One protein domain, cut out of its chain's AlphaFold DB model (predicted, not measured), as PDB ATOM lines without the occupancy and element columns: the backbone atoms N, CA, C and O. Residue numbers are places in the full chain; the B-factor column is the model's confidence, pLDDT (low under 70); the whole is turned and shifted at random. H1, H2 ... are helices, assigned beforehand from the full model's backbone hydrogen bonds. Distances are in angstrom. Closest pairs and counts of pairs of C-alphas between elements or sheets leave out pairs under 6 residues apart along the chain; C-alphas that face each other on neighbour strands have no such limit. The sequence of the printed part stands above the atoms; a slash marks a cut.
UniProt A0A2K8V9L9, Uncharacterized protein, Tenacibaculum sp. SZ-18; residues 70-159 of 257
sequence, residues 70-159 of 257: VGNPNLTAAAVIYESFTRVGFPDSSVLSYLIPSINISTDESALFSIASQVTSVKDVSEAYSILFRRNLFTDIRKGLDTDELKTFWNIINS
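AT A GLANCE: This is residues 70 to 159 of the 257 residues of an uncharacterized protein of Tenacibaculum sp. SZ-18 (UniProt A0A2K8V9L9). What does the model look like? One helix, H1, runs through the middle, with H3 and H6 side by side on one side of it, H4 crossing it on another, and short H2 in a loop on a third; H5 packs on H4. What is it made of? The printed part has 90 residues with six named helices, H1 to H6 in chain order, and no named strand: all helix. How large is it? It is compact, with a radius of gyration of the C-alphas of 11.7 A and spans of 33 by 28 by 24 A.

IN THESE COORDINATES: Where are the longest helices? H1 is residues 73 to 84, 16.7 A long, from C-alpha 73 at (179.827, 225.096, 270.466); H4 is residues 122 to 133, 15.7 A. Where are the others? H3 is residues 109 to 117, 12.1 A, and H6 is residues 148 to 157, 14.3 A, ending at C-alpha 157 at (187.099, 218.117, 272.989). H2 is residues 95 to 98 and H5 is residues 137 to 141.

HOW THE PARTS SIT: What touches H1? H4 does, at a steep tilt of 60 degrees, the closest C-alphas, of Asn 74 and Val 125, being 4.6 A apart. H3 touches residues 73 to 77 of H1 alone, with the C-alphas of Pro 73 and Ile 115 closest at 6.1 A. What lies beyond? H3 and H6 touch at a shallow tilt of 19 degrees, the same way, with the C-alphas of Ala 116 and Ile 157 closest at 5.3 A. H5 touches residues 126 to 130 of H4 alone, with the C-alphas of Ser 126 and Leu 137 closest at 5.6 A. H2 is close to H1 but not clearly touching, with the C-alphas of Ala 79 and Leu 96 closest at 7.4 A. Are the backbones helical? In H1, H3, H4, H5 and H6 every O i to N i+4 pair is within hydrogen-bond range; H2 is too short for one.

THE WHOLE: Is anything cut or long? The printed part has no cut, and no link is long. Where is confidence low? Residues 85 to 111, 146 and 149 are under 70 in pLDDT.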
ATOM      1  N   VAL A  70     171.447 228.539 270.408       75.25
ATOM      2  CA  VAL A  70     171.900 228.513 269.003       75.25
ATOM      3  C   VAL A  70     173.299 229.128 268.892       75.25
ATOM      4  O   VAL A  70     173.553 230.205 269.427       75.25
ATOM      5  N   GLY A  71     174.210 228.435 268.204       70.88
ATOM      6  CA  GLY A  71     175.612 228.844 268.067       70.88
ATOM      7  C   GLY A  71     176.509 228.512 269.268       70.88
ATOM      8  O   GLY A  71     177.694 228.827 269.235       70.88
ATOM      9  N   ASN A  72     175.996 227.862 270.320       82.19
ATOM     10  CA  ASN A  72     176.826 227.379 271.423       82.19
ATOM     11  C   ASN A  72     177.649 226.149 270.967       82.19
ATOM     12  O   ASN A  72     177.049 225.114 270.654       82.19
ATOM     13  N   PRO A  73     178.997 226.192 270.973       81.50
ATOM     14  CA  PRO A  73     179.827 225.096 270.466       81.50
ATOM     15  C   PRO A  73     179.636 223.795 271.255       81.50
ATOM     16  O   PRO A  73     179.696 222.710 270.678       81.50
ATOM     17  N   ASN A  74     179.305 223.877 272.550       86.00
ATOM     18  CA  ASN A  74     179.033 222.700 273.376       86.00
ATOM     19  C   ASN A  74     177.721 221.997 272.962       86.00
ATOM     20  O   ASN A  74     177.608 220.773 273.062       86.00
ATOM     21  N   LEU A  75     176.741 222.762 272.465       84.94
ATOM     22  CA  LEU A  75     175.470 222.253 271.942       84.94
ATOM     23  C   LEU A  75     175.669 221.578 270.577       84.94
ATOM     24  O   LEU A  75     175.200 220.457 270.375       84.94
ATOM     25  N   THR A  76     176.406 222.229 269.671       82.69
ATOM     26  CA  THR A  76     176.752 221.668 268.357       82.69
ATOM     27  C   THR A  76     177.574 220.388 268.510       82.69
ATOM     28  O   THR A  76     177.230 219.371 267.913       82.69
ATOM     29  N   ALA A  77     178.583 220.376 269.388       82.69
ATOM     30  CA  ALA A  77     179.379 219.184 269.674       82.69
ATOM     31  C   ALA A  77     178.541 218.019 270.226       82.69
ATOM     32  O   ALA A  77     178.727 216.875 269.814       82.69
ATOM     33  N   ALA A  78     177.577 218.292 271.113       85.19
ATOM     34  CA  ALA A  78     176.658 217.267 271.600       85.19
ATOM     35  C   ALA A  78     175.817 216.660 270.461       85.19
ATOM     36  O   ALA A  78     175.594 215.449 270.439       85.19
ATOM     37  N   ALA A  79     175.364 217.481 269.512       82.12
ATOM     38  CA  ALA A  79     174.578 217.018 268.376       82.12
ATOM     39  C   ALA A  79     175.421 216.228 267.350       82.12
ATOM     40  O   ALA A  79     174.964 215.178 266.903       82.12
ATOM     41  N   VAL A  80     176.665 216.645 267.071       79.25
ATOM     42  CA  VAL A  80     177.629 215.918 266.214       79.25
ATOM     43  C   VAL A  80     177.904 214.524 266.784       79.25
ATOM     44  O   VAL A  80     177.834 213.517 266.079       79.25
ATOM     45  N   ILE A  81     178.122 214.435 268.101       77.44
ATOM     46  CA  ILE A  81     178.311 213.149 268.780       77.44
ATOM     47  C   ILE A  81     177.038 212.292 268.711       77.44
ATOM     48  O   ILE A  81     177.138 211.084 268.520       77.44
ATOM     49  N   TYR A  82     175.837 212.862 268.833       79.81
ATOM     50  CA  TYR A  82     174.603 212.074 268.709       79.81
ATOM     51  C   TYR A  82     174.377 211.536 267.290       79.81
ATOM     52  O   TYR A  82     173.928 210.394 267.131       79.81
ATOM     53  N   GLU A  83     174.695 212.327 266.265       75.44
ATOM     54  CA  GLU A  83     174.582 211.890 264.875       75.44
ATOM     55  C   GLU A  83     175.457 210.655 264.617       75.44
ATOM     56  O   GLU A  83     174.975 209.690 264.022       75.44
ATOM     57  N   SER A  84     176.674 210.614 265.182       71.44
ATOM     58  CA  SER A  84     177.588 209.468 265.048       71.44
ATOM     59  C   SER A  84     176.956 208.115 265.390       71.44
ATOM     60  O   SER A  84     177.179 207.140 264.683       71.44
ATOM     61  N   PHE A  85     176.109 208.065 266.424       68.06
ATOM     62  CA  PHE A  85     175.437 206.842 266.876       68.06
ATOM     63  C   PHE A  85     174.139 206.527 266.131       68.06
ATOM     64  O   PHE A  85     173.516 205.497 266.401       68.06
ATOM     65  N   THR A  86     173.646 207.446 265.298       68.25
ATOM     66  CA  THR A  86     172.324 207.328 264.674       68.25
ATOM     67  C   THR A  86     172.363 207.290 263.155       68.25
ATOM     68  O   THR A  86     171.498 206.632 262.589       68.25
ATOM     69  N   ARG A  87     173.352 207.918 262.498       60.12
ATOM     70  CA  ARG A  87     173.586 207.914 261.034       60.12
ATOM     71  C   ARG A  87     172.380 208.294 260.154       60.12
ATOM     72  O   ARG A  87     172.368 208.008 258.962       60.12
ATOM     73  N   VAL A  88     171.346 208.894 260.740       56.50
ATOM     74  CA  VAL A  88     170.058 209.203 260.086       56.50
ATOM     75  C   VAL A  88     169.909 210.709 259.820       56.50
ATOM     76  O   VAL A  88     168.937 211.135 259.200       56.50
ATOM     77  N   GLY A  89     170.882 211.517 260.258       57.56
ATOM     78  CA  GLY A  89     170.777 212.972 260.280       57.56
ATOM     79  C   GLY A  89     169.657 213.458 261.208       57.56
ATOM     80  O   GLY A  89     169.036 212.687 261.949       57.56
ATOM     81  N   PHE A  90     169.377 214.757 261.152       62.75
ATOM     82  CA  PHE A  90     168.214 215.352 261.807       62.75
ATOM     83  C   PHE A  90     167.166 215.719 260.752       62.75
ATOM     84  O   PHE A  90     167.541 216.245 259.708       62.75
ATOM     85  N   PRO A  91     165.860 215.485 260.994       59.19
ATOM     86  CA  PRO A  91     164.820 215.942 260.077       59.19
ATOM     87  C   PRO A  91     164.906 217.458 259.882       59.19
ATOM     88  O   PRO A  91     165.044 218.173 260.875       59.19
ATOM     89  N   ASP A  92     164.738 217.950 258.652       58.72
ATOM     90  CA  ASP A  92     164.837 219.385 258.323       58.72
ATOM     91  C   ASP A  92     163.955 220.271 259.218       58.72
ATOM     92  O   ASP A  92     164.327 221.389 259.563       58.72
ATOM     93  N   SER A  93     162.807 219.744 259.660       57.59
ATOM     94  CA  SER A  93     161.859 220.404 260.566       57.59
ATOM     95  C   SER A  93     162.271 220.426 262.050       57.59
ATOM     96  O   SER A  93     161.493 220.882 262.888       57.59
ATOM     97  N   SER A  94     163.423 219.864 262.417       62.91
ATOM     98  CA  SER A  94     163.951 219.854 263.785       62.91
ATOM     99  C   SER A  94     164.765 221.115 264.063       62.91
ATOM    100  O   SER A  94     165.522 221.556 263.212       62.91
ATOM    101  N   VAL A  95     164.731 221.649 265.288       63.00
ATOM    102  CA  VAL A  95     165.664 222.726 265.687       63.00
ATOM    103  C   VAL A  95     167.132 222.283 265.534       63.00
ATOM    104  O   VAL A  95     168.011 223.114 265.332       63.00
ATOM    105  N   LEU A  96     167.402 220.973 265.570       64.94
ATOM    106  CA  LEU A  96     168.743 220.406 265.436       64.94
ATOM    107  C   LEU A  96     169.321 220.498 264.010       64.94
ATOM    108  O   LEU A  96     170.540 220.570 263.883       64.94
ATOM    109  N   SER A  97     168.491 220.573 262.958       60.94
ATOM    110  CA  SER A  97     168.971 220.769 261.574       60.94
ATOM    111  C   SER A  97     169.629 222.146 261.385       60.94
ATOM    112  O   SER A  97     170.581 222.287 260.624       60.94
ATOM    113  N   TYR A  98     169.184 223.151 262.147       61.31
ATOM    114  CA  TYR A  98     169.784 224.489 262.176       61.31
ATOM    115  C   TYR A  98     171.090 224.565 262.983       61.31
ATOM    116  O   TYR A  98     171.849 225.515 262.815       61.31
ATOM    117  N   LEU A  99     171.349 223.602 263.878       62.75
ATOM    118  CA  LEU A  99     172.567 223.567 264.701       62.75
ATOM    119  C   LEU A  99     173.733 222.863 264.003       62.75
ATOM    120  O   LEU A  99     174.887 223.165 264.300       62.75
ATOM    121  N   ILE A 100     173.426 221.937 263.092       61.06
ATOM    122  CA  ILE A 100     174.388 221.256 262.222       61.06
ATOM    123  C   ILE A 100     173.933 221.482 260.776       61.06
ATOM    124  O   ILE A 100     173.260 220.624 260.199       61.06
ATOM    125  N   PRO A 101     174.261 222.641 260.177       49.88
ATOM    126  CA  PRO A 101     173.973 222.890 258.773       49.88
ATOM    127  C   PRO A 101     174.852 221.983 257.902       49.88
ATOM    128  O   PRO A 101     175.990 222.316 257.585       49.88
ATOM    129  N   SER A 102     174.313 220.821 257.525       50.59
ATOM    130  CA  SER A 102     174.880 219.899 256.526       50.59
ATOM    131  C   SER A 102     176.364 219.534 256.706       50.59
ATOM    132  O   SER A 102     177.063 219.318 255.717       50.59
ATOM    133  N   ILE A 103     176.852 219.433 257.947       50.75
ATOM    134  CA  ILE A 103     178.191 218.889 258.208       50.75
ATOM    135  C   ILE A 103     178.124 217.390 257.947       50.75
ATOM    136  O   ILE A 103     177.711 216.617 258.808       50.75
ATOM    137  N   ASN A 104     178.529 216.965 256.754       55.53
ATOM    138  CA  ASN A 104     178.802 215.556 256.529       55.53
ATOM    139  C   ASN A 104     180.080 215.200 257.298       55.53
ATOM    140  O   ASN A 104     181.193 215.434 256.825       55.53
ATOM    141  N   ILE A 105     179.889 214.626 258.485       53.66
ATOM    142  CA  ILE A 105     180.939 214.223 259.430       53.66
ATOM    143  C   ILE A 105     182.006 213.334 258.760       53.66
ATOM    144  O   ILE A 105     183.162 213.368 259.160       53.66
ATOM    145  N   SER A 106     181.647 212.584 257.710       49.69
ATOM    146  CA  SER A 106     182.584 211.733 256.954       49.69
ATOM    147  C   SER A 106     183.447 212.459 255.910       49.69
ATOM    148  O   SER A 106     184.252 211.810 255.246       49.69
ATOM    149  N   THR A 107     183.268 213.770 255.704       52.84
ATOM    150  CA  THR A 107     183.991 214.535 254.664       52.84
ATOM    151  C   THR A 107     184.469 215.929 255.078       52.84
ATOM    152  O   THR A 107     185.223 216.528 254.318       52.84
ATOM    153  N   ASP A 108     184.040 216.474 256.222       63.47
ATOM    154  CA  ASP A 108     184.419 217.826 256.668       63.47
ATOM    155  C   ASP A 108     185.162 217.807 258.016       63.47
ATOM    156  O   ASP A 108     184.677 218.271 259.052       63.47
ATOM    157  N   GLU A 109     186.370 217.237 257.991       64.69
ATOM    158  CA  GLU A 109     187.301 217.228 259.129       64.69
ATOM    159  C   GLU A 109     187.621 218.651 259.621       64.69
ATOM    160  O   GLU A 109     187.723 218.883 260.825       64.69
ATOM    161  N   SER A 110     187.688 219.625 258.706       67.88
ATOM    162  CA  SER A 110     187.904 221.045 259.006       67.88
ATOM    163  C   SER A 110     186.791 221.662 259.857       67.88
ATOM    164  O   SER A 110     187.073 222.348 260.844       67.88
ATOM    165  N   ALA A 111     185.518 221.410 259.538       69.44
ATOM    166  CA  ALA A 111     184.397 221.875 260.352       69.44
ATOM    167  C   ALA A 111     184.356 221.167 261.712       69.44
ATOM    168  O   ALA A 111     184.097 221.813 262.731       69.44
ATOM    169  N   LEU A 112     184.669 219.866 261.755       71.50
ATOM    170  CA  LEU A 112     184.792 219.117 263.007       71.50
ATOM    171  C   LEU A 112     185.890 219.704 263.908       71.50
ATOM    172  O   LEU A 112     185.630 219.942 265.088       71.50
ATOM    173  N   PHE A 113     187.074 220.006 263.368       71.56
ATOM    174  CA  PHE A 113     188.155 220.666 264.106       71.56
ATOM    175  C   PHE A 113     187.759 222.075 264.583       71.56
ATOM    176  O   PHE A 113     187.937 222.412 265.758       71.56
ATOM    177  N   SER A 114     187.144 222.878 263.711       72.50
ATOM    178  CA  SER A 114     186.657 224.223 264.040       72.50
ATOM    179  C   SER A 114     185.631 224.215 265.181       72.50
ATOM    180  O   SER A 114     185.695 225.053 266.078       72.50
ATOM    181  N   ILE A 115     184.723 223.235 265.220       76.12
ATOM    182  CA  ILE A 115     183.781 223.068 266.338       76.12
ATOM    183  C   ILE A 115     184.508 222.562 267.589       76.12
ATOM    184  O   ILE A 115     184.275 223.076 268.682       76.12
ATOM    185  N   ALA A 116     185.390 221.570 267.454       75.75
ATOM    186  CA  ALA A 116     186.059 220.938 268.587       75.75
ATOM    187  C   ALA A 116     187.007 221.887 269.338       75.75
ATOM    188  O   ALA A 116     187.072 221.845 270.568       75.75
ATOM    189  N   SER A 117     187.700 222.768 268.614       73.94
ATOM    190  CA  SER A 117     188.563 223.814 269.180       73.94
ATOM    191  C   SER A 117     187.778 224.858 269.989       73.94
ATOM    192  O   SER A 117     188.279 225.367 270.989       73.94
ATOM    193  N   GLN A 118     186.514 225.110 269.631       79.25
ATOM    194  CA  GLN A 118     185.612 226.019 270.352       79.25
ATOM    195  C   GLN A 118     184.952 225.387 271.597       79.25
ATOM    196  O   GLN A 118     184.326 226.097 272.388       79.25
ATOM    197  N   VAL A 119     185.078 224.069 271.813       81.31
ATOM    198  CA  VAL A 119     184.498 223.385 272.984       81.31
ATOM    199  C   VAL A 119     185.332 223.633 274.241       81.31
ATOM    200  O   VAL A 119     186.403 223.053 274.458       81.31
ATOM    201  N   THR A 120     184.767 224.448 275.129       73.31
ATOM    202  CA  THR A 120     185.375 224.840 276.405       73.31
ATOM    203  C   THR A 120     185.322 223.741 277.467       73.31
ATOM    204  O   THR A 120     186.193 223.687 278.333       73.31
ATOM    205  N   SER A 121     184.307 222.866 277.436       80.94
ATOM    206  CA  SER A 121     184.016 221.943 278.540       80.94
ATOM    207  C   SER A 121     183.229 220.705 278.096       80.94
ATOM    208  O   SER A 121     182.064 220.788 277.711       80.94
ATOM    209  N   VAL A 122     183.816 219.509 278.256       83.25
ATOM    210  CA  VAL A 122     183.100 218.227 278.054       83.25
ATOM    211  C   VAL A 122     181.942 218.049 279.036       83.25
ATOM    212  O   VAL A 122     180.958 217.382 278.717       83.25
ATOM    213  N   LYS A 123     182.017 218.653 280.227       85.56
ATOM    214  CA  LYS A 123     180.906 218.639 281.187       85.56
ATOM    215  C   LYS A 123     179.676 219.325 280.584       85.56
ATOM    216  O   LYS A 123     178.575 218.791 280.690       85.56
ATOM    217  N   ASP A 124     179.884 220.443 279.899       86.00
ATOM    218  CA  ASP A 124     178.826 221.259 279.306       86.00
ATOM    219  C   ASP A 124     178.267 220.569 278.048       86.00
ATOM    220  O   ASP A 124     177.051 220.510 277.867       86.00
ATOM    221  N   VAL A 125     179.130 219.927 277.245       85.81
ATOM    222  CA  VAL A 125     178.715 219.007 276.163       85.81
ATOM    223  C   VAL A 125     177.870 217.853 276.718       85.81
ATOM    224  O   VAL A 125     176.833 217.514 276.154       85.81
ATOM    225  N   SER A 126     178.263 217.256 277.849       87.81
ATOM    226  CA  SER A 126     177.507 216.170 278.489       87.81
ATOM    227  C   SER A 126     176.157 216.626 279.042       87.81
ATOM    228  O   SER A 126     175.211 215.833 279.050       87.81
ATOM    229  N   GLU A 127     176.052 217.864 279.523       88.50
ATOM    230  CA  GLU A 127     174.785 218.453 279.954       88.50
ATOM    231  C   GLU A 127     173.873 218.714 278.751       88.50
ATOM    232  O   GLU A 127     172.734 218.236 278.738       88.50
ATOM    233  N   ALA A 128     174.393 219.352 277.699       87.31
ATOM    234  CA  ALA A 128     173.675 219.575 276.447       87.31
ATOM    235  C   ALA A 128     173.169 218.259 275.827       87.31
ATOM    236  O   ALA A 128     171.985 218.141 275.507       87.31
ATOM    237  N   TYR A 129     174.020 217.231 275.754       86.31
ATOM    238  CA  TYR A 129     173.670 215.898 275.250       86.31
ATOM    239  C   TYR A 129     172.533 215.246 276.057       86.31
ATOM    240  O   TYR A 129     171.607 214.658 275.493       86.31
ATOM    241  N   SER A 130     172.560 215.388 277.386       87.06
ATOM    242  CA  SER A 130     171.510 214.872 278.273       87.06
ATOM    243  C   SER A 130     170.182 215.623 278.116       87.06
ATOM    244  O   SER A 130     169.118 214.999 278.141       87.06
ATOM    245  N   ILE A 131     170.221 216.944 277.909       84.31
ATOM    246  CA  ILE A 131     169.018 217.767 277.714       84.31
ATOM    247  C   ILE A 131     168.375 217.493 276.351       84.31
ATOM    248  O   ILE A 131     167.165 217.268 276.302       84.31
ATOM    249  N   LEU A 132     169.164 217.477 275.272       82.25
ATOM    250  CA  LEU A 132     168.674 217.253 273.911       82.25
ATOM    251  C   LEU A 132     168.179 215.816 273.704       82.25
ATOM    252  O   LEU A 132     167.043 215.594 273.291       82.25
ATOM    253  N   PHE A 133     169.023 214.830 274.014       84.00
ATOM    254  CA  PHE A 133     168.814 213.446 273.580       84.00
ATOM    255  C   PHE A 133     168.279 212.530 274.675       84.00
ATOM    256  O   PHE A 133     167.917 211.389 274.393       84.00
ATOM    257  N   ARG A 134     168.207 213.006 275.929       83.31
ATOM    258  CA  ARG A 134     167.804 212.212 277.109       83.31
ATOM    259  C   ARG A 134     168.694 210.978 277.331       83.31
ATOM    260  O   ARG A 134     168.256 209.990 277.922       83.31
ATOM    261  N   ARG A 135     169.932 211.031 276.832       81.69
ATOM    262  CA  ARG A 135     170.930 209.954 276.849       81.69
ATOM    263  C   ARG A 135     172.152 210.375 277.665       81.69
ATOM    264  O   ARG A 135     172.364 211.554 277.929       81.69
ATOM    265  N   ASN A 136     172.961 209.405 278.082       85.69
ATOM    266  CA  ASN A 136     174.197 209.666 278.815       85.69
ATOM    267  C   ASN A 136     175.395 209.576 277.859       85.69
ATOM    268  O   ASN A 136     175.705 208.490 277.375       85.69
ATOM    269  N   LEU A 137     176.068 210.711 277.642       84.56
ATOM    270  CA  LEU A 137     177.182 210.867 276.703       84.56
ATOM    271  C   LEU A 137     178.252 209.776 276.870       84.56
ATOM    272  O   LEU A 137     178.530 209.021 275.943       84.56
ATOM    273  N   PHE A 138     178.783 209.613 278.084       83.75
ATOM    274  CA  PHE A 138     179.830 208.628 278.374       83.75
ATOM    275  C   PHE A 138     179.363 207.170 278.226       83.75
ATOM    276  O   PHE A 138     180.167 206.294 277.923       83.75
ATOM    277  N   THR A 139     178.075 206.891 278.435       82.88
ATOM    278  CA  THR A 139     177.495 205.554 278.234       82.88
ATOM    279  C   THR A 139     177.382 205.210 276.756       82.88
ATOM    280  O   THR A 139     177.546 204.046 276.400       82.88
ATOM    281  N   ASP A 140     177.106 206.192 275.899       79.81
ATOM    282  CA  ASP A 140     177.074 205.982 274.454       79.81
ATOM    283  C   ASP A 140     178.486 205.915 273.863       79.81
ATOM    284  O   ASP A 140     178.779 204.964 273.151       79.81
ATOM    285  N   ILE A 141     179.413 206.787 274.271       80.31
ATOM    286  CA  ILE A 141     180.825 206.728 273.838       80.31
ATOM    287  C   ILE A 141     181.483 205.387 274.194       80.31
ATOM    288  O   ILE A 141     182.251 204.846 273.404       80.31
ATOM    289  N   ARG A 142     181.123 204.779 275.334       78.69
ATOM    290  CA  ARG A 142     181.563 203.418 275.700       78.69
ATOM    291  C   ARG A 142     181.044 202.308 274.778       78.69
ATOM    292  O   ARG A 142     181.592 201.212 274.830       78.69
ATOM    293  N   LYS A 143     180.012 202.555 273.966       77.31
ATOM    294  CA  LYS A 143     179.540 201.622 272.925       77.31
ATOM    295  C   LYS A 143     180.352 201.741 271.627       77.31
ATOM    296  O   LYS A 143     180.227 200.860 270.786       77.31
ATOM    297  N   GLY A 144     181.206 202.762 271.516       71.94
ATOM    298  CA  GLY A 144     182.096 203.014 270.384       71.94
ATOM    299  C   GLY A 144     181.599 204.148 269.489       71.94
ATOM    300  O   GLY A 144     180.417 204.212 269.181       71.94
ATOM    301  N   LEU A 145     182.510 205.041 269.090       75.62
ATOM    302  CA  LEU A 145     182.263 206.040 268.047       75.62
ATOM    303  C   LEU A 145     182.507 205.415 266.669       75.62
ATOM    304  O   LEU A 145     183.465 204.658 266.486       75.62
ATOM    305  N   ASP A 146     181.647 205.763 265.718       69.50
ATOM    306  CA  ASP A 146     181.475 205.020 264.469       69.50
ATOM    307  C   ASP A 146     182.560 205.261 263.403       69.50
ATOM    308  O   ASP A 146     182.697 204.435 262.499       69.50
ATOM    309  N   THR A 147     183.335 206.346 263.503       70.75
ATOM    310  CA  THR A 147     184.389 206.713 262.537       70.75
ATOM    311  C   THR A 147     185.648 207.248 263.236       70.75
ATOM    312  O   THR A 147     185.628 207.510 264.443       70.75
ATOM    313  N   ASP A 148     186.766 207.372 262.514       71.81
ATOM    314  CA  ASP A 148     188.036 207.843 263.086       71.81
ATOM    315  C   ASP A 148     188.073 209.371 263.254       71.81
ATOM    316  O   ASP A 148     188.577 209.859 264.265       71.81
ATOM    317  N   GLU A 149     187.418 210.121 262.369       67.06
ATOM    318  CA  GLU A 149     187.225 211.576 262.461       67.06
ATOM    319  C   GLU A 149     186.446 211.929 263.738       67.06
ATOM    320  O   GLU A 149     186.790 212.863 264.460       67.06
ATOM    321  N   LEU A 150     185.447 211.113 264.096       72.38
ATOM    322  CA  LEU A 150     184.675 211.251 265.334       72.38
ATOM    323  C   LEU A 150     185.469 210.886 266.593       72.38
ATOM    324  O   LEU A 150     185.291 211.524 267.634       72.38
ATOM    325  N   LYS A 151     186.366 209.895 266.524       75.19
ATOM    326  CA  LYS A 151     187.306 209.602 267.621       75.19
ATOM    327  C   LYS A 151     188.275 210.768 267.812       75.19
ATOM    328  O   LYS A 151     188.513 211.166 268.949       75.19
ATOM    329  N   THR A 152     188.776 211.350 266.724       73.19
ATOM    330  CA  THR A 152     189.616 212.554 266.737       73.19
ATOM    331  C   THR A 152     188.861 213.747 267.323       73.19
ATOM    332  O   THR A 152     189.347 214.346 268.279       73.19
ATOM    333  N   PHE A 153     187.631 214.015 266.873       76.75
ATOM    334  CA  PHE A 153     186.737 215.032 267.441       76.75
ATOM    335  C   PHE A 153     186.559 214.861 268.957       76.75
ATOM    336  O   PHE A 153     186.787 215.797 269.726       76.75
ATOM    337  N   TRP A 154     186.219 213.648 269.409       81.38
ATOM    338  CA  TRP A 154     186.087 213.338 270.833       81.38
ATOM    339  C   TRP A 154     187.393 213.564 271.607       81.38
ATOM    340  O   TRP A 154     187.385 214.153 272.690       81.38
ATOM    341  N   ASN A 155     188.523 213.133 271.045       77.00
ATOM    342  CA  ASN A 155     189.841 213.311 271.645       77.00
ATOM    343  C   ASN A 155     190.227 214.793 271.762       77.00
ATOM    344  O   ASN A 155     190.797 215.172 272.785       77.00
ATOM    345  N   ILE A 156     189.899 215.633 270.772       73.81
ATOM    346  CA  ILE A 156     190.110 217.086 270.835       73.81
ATOM    347  C   ILE A 156     189.277 217.668 271.977       73.81
ATOM    348  O   ILE A 156     189.838 218.246 272.906       73.81
ATOM    349  N   ILE A 157     187.954 217.468 271.983       80.75
ATOM    350  CA  ILE A 157     187.099 218.117 272.989       80.75
ATOM    351  C   ILE A 157     187.406 217.649 274.418       80.75
ATOM    352  O   ILE A 157     187.319 218.451 275.349       80.75
ATOM    353  N   ASN A 158     187.826 216.390 274.590       79.06
ATOM    354  CA  ASN A 158     188.197 215.792 275.875       79.06
ATOM    355  C   ASN A 158     189.661 216.021 276.290       79.06
ATOM    356  O   ASN A 158     190.049 215.638 277.393       79.06
ATOM    357  N   SER A 159     190.472 216.668 275.454       70.19
ATOM    358  CA  SER A 159     191.793 217.144 275.872       70.19
ATOM    359  C   SER A 159     191.674 218.371 276.795       70.19
ATOM    360  O   SER A 159     190.645 219.057 276.788       70.19
TER     361      SER A 159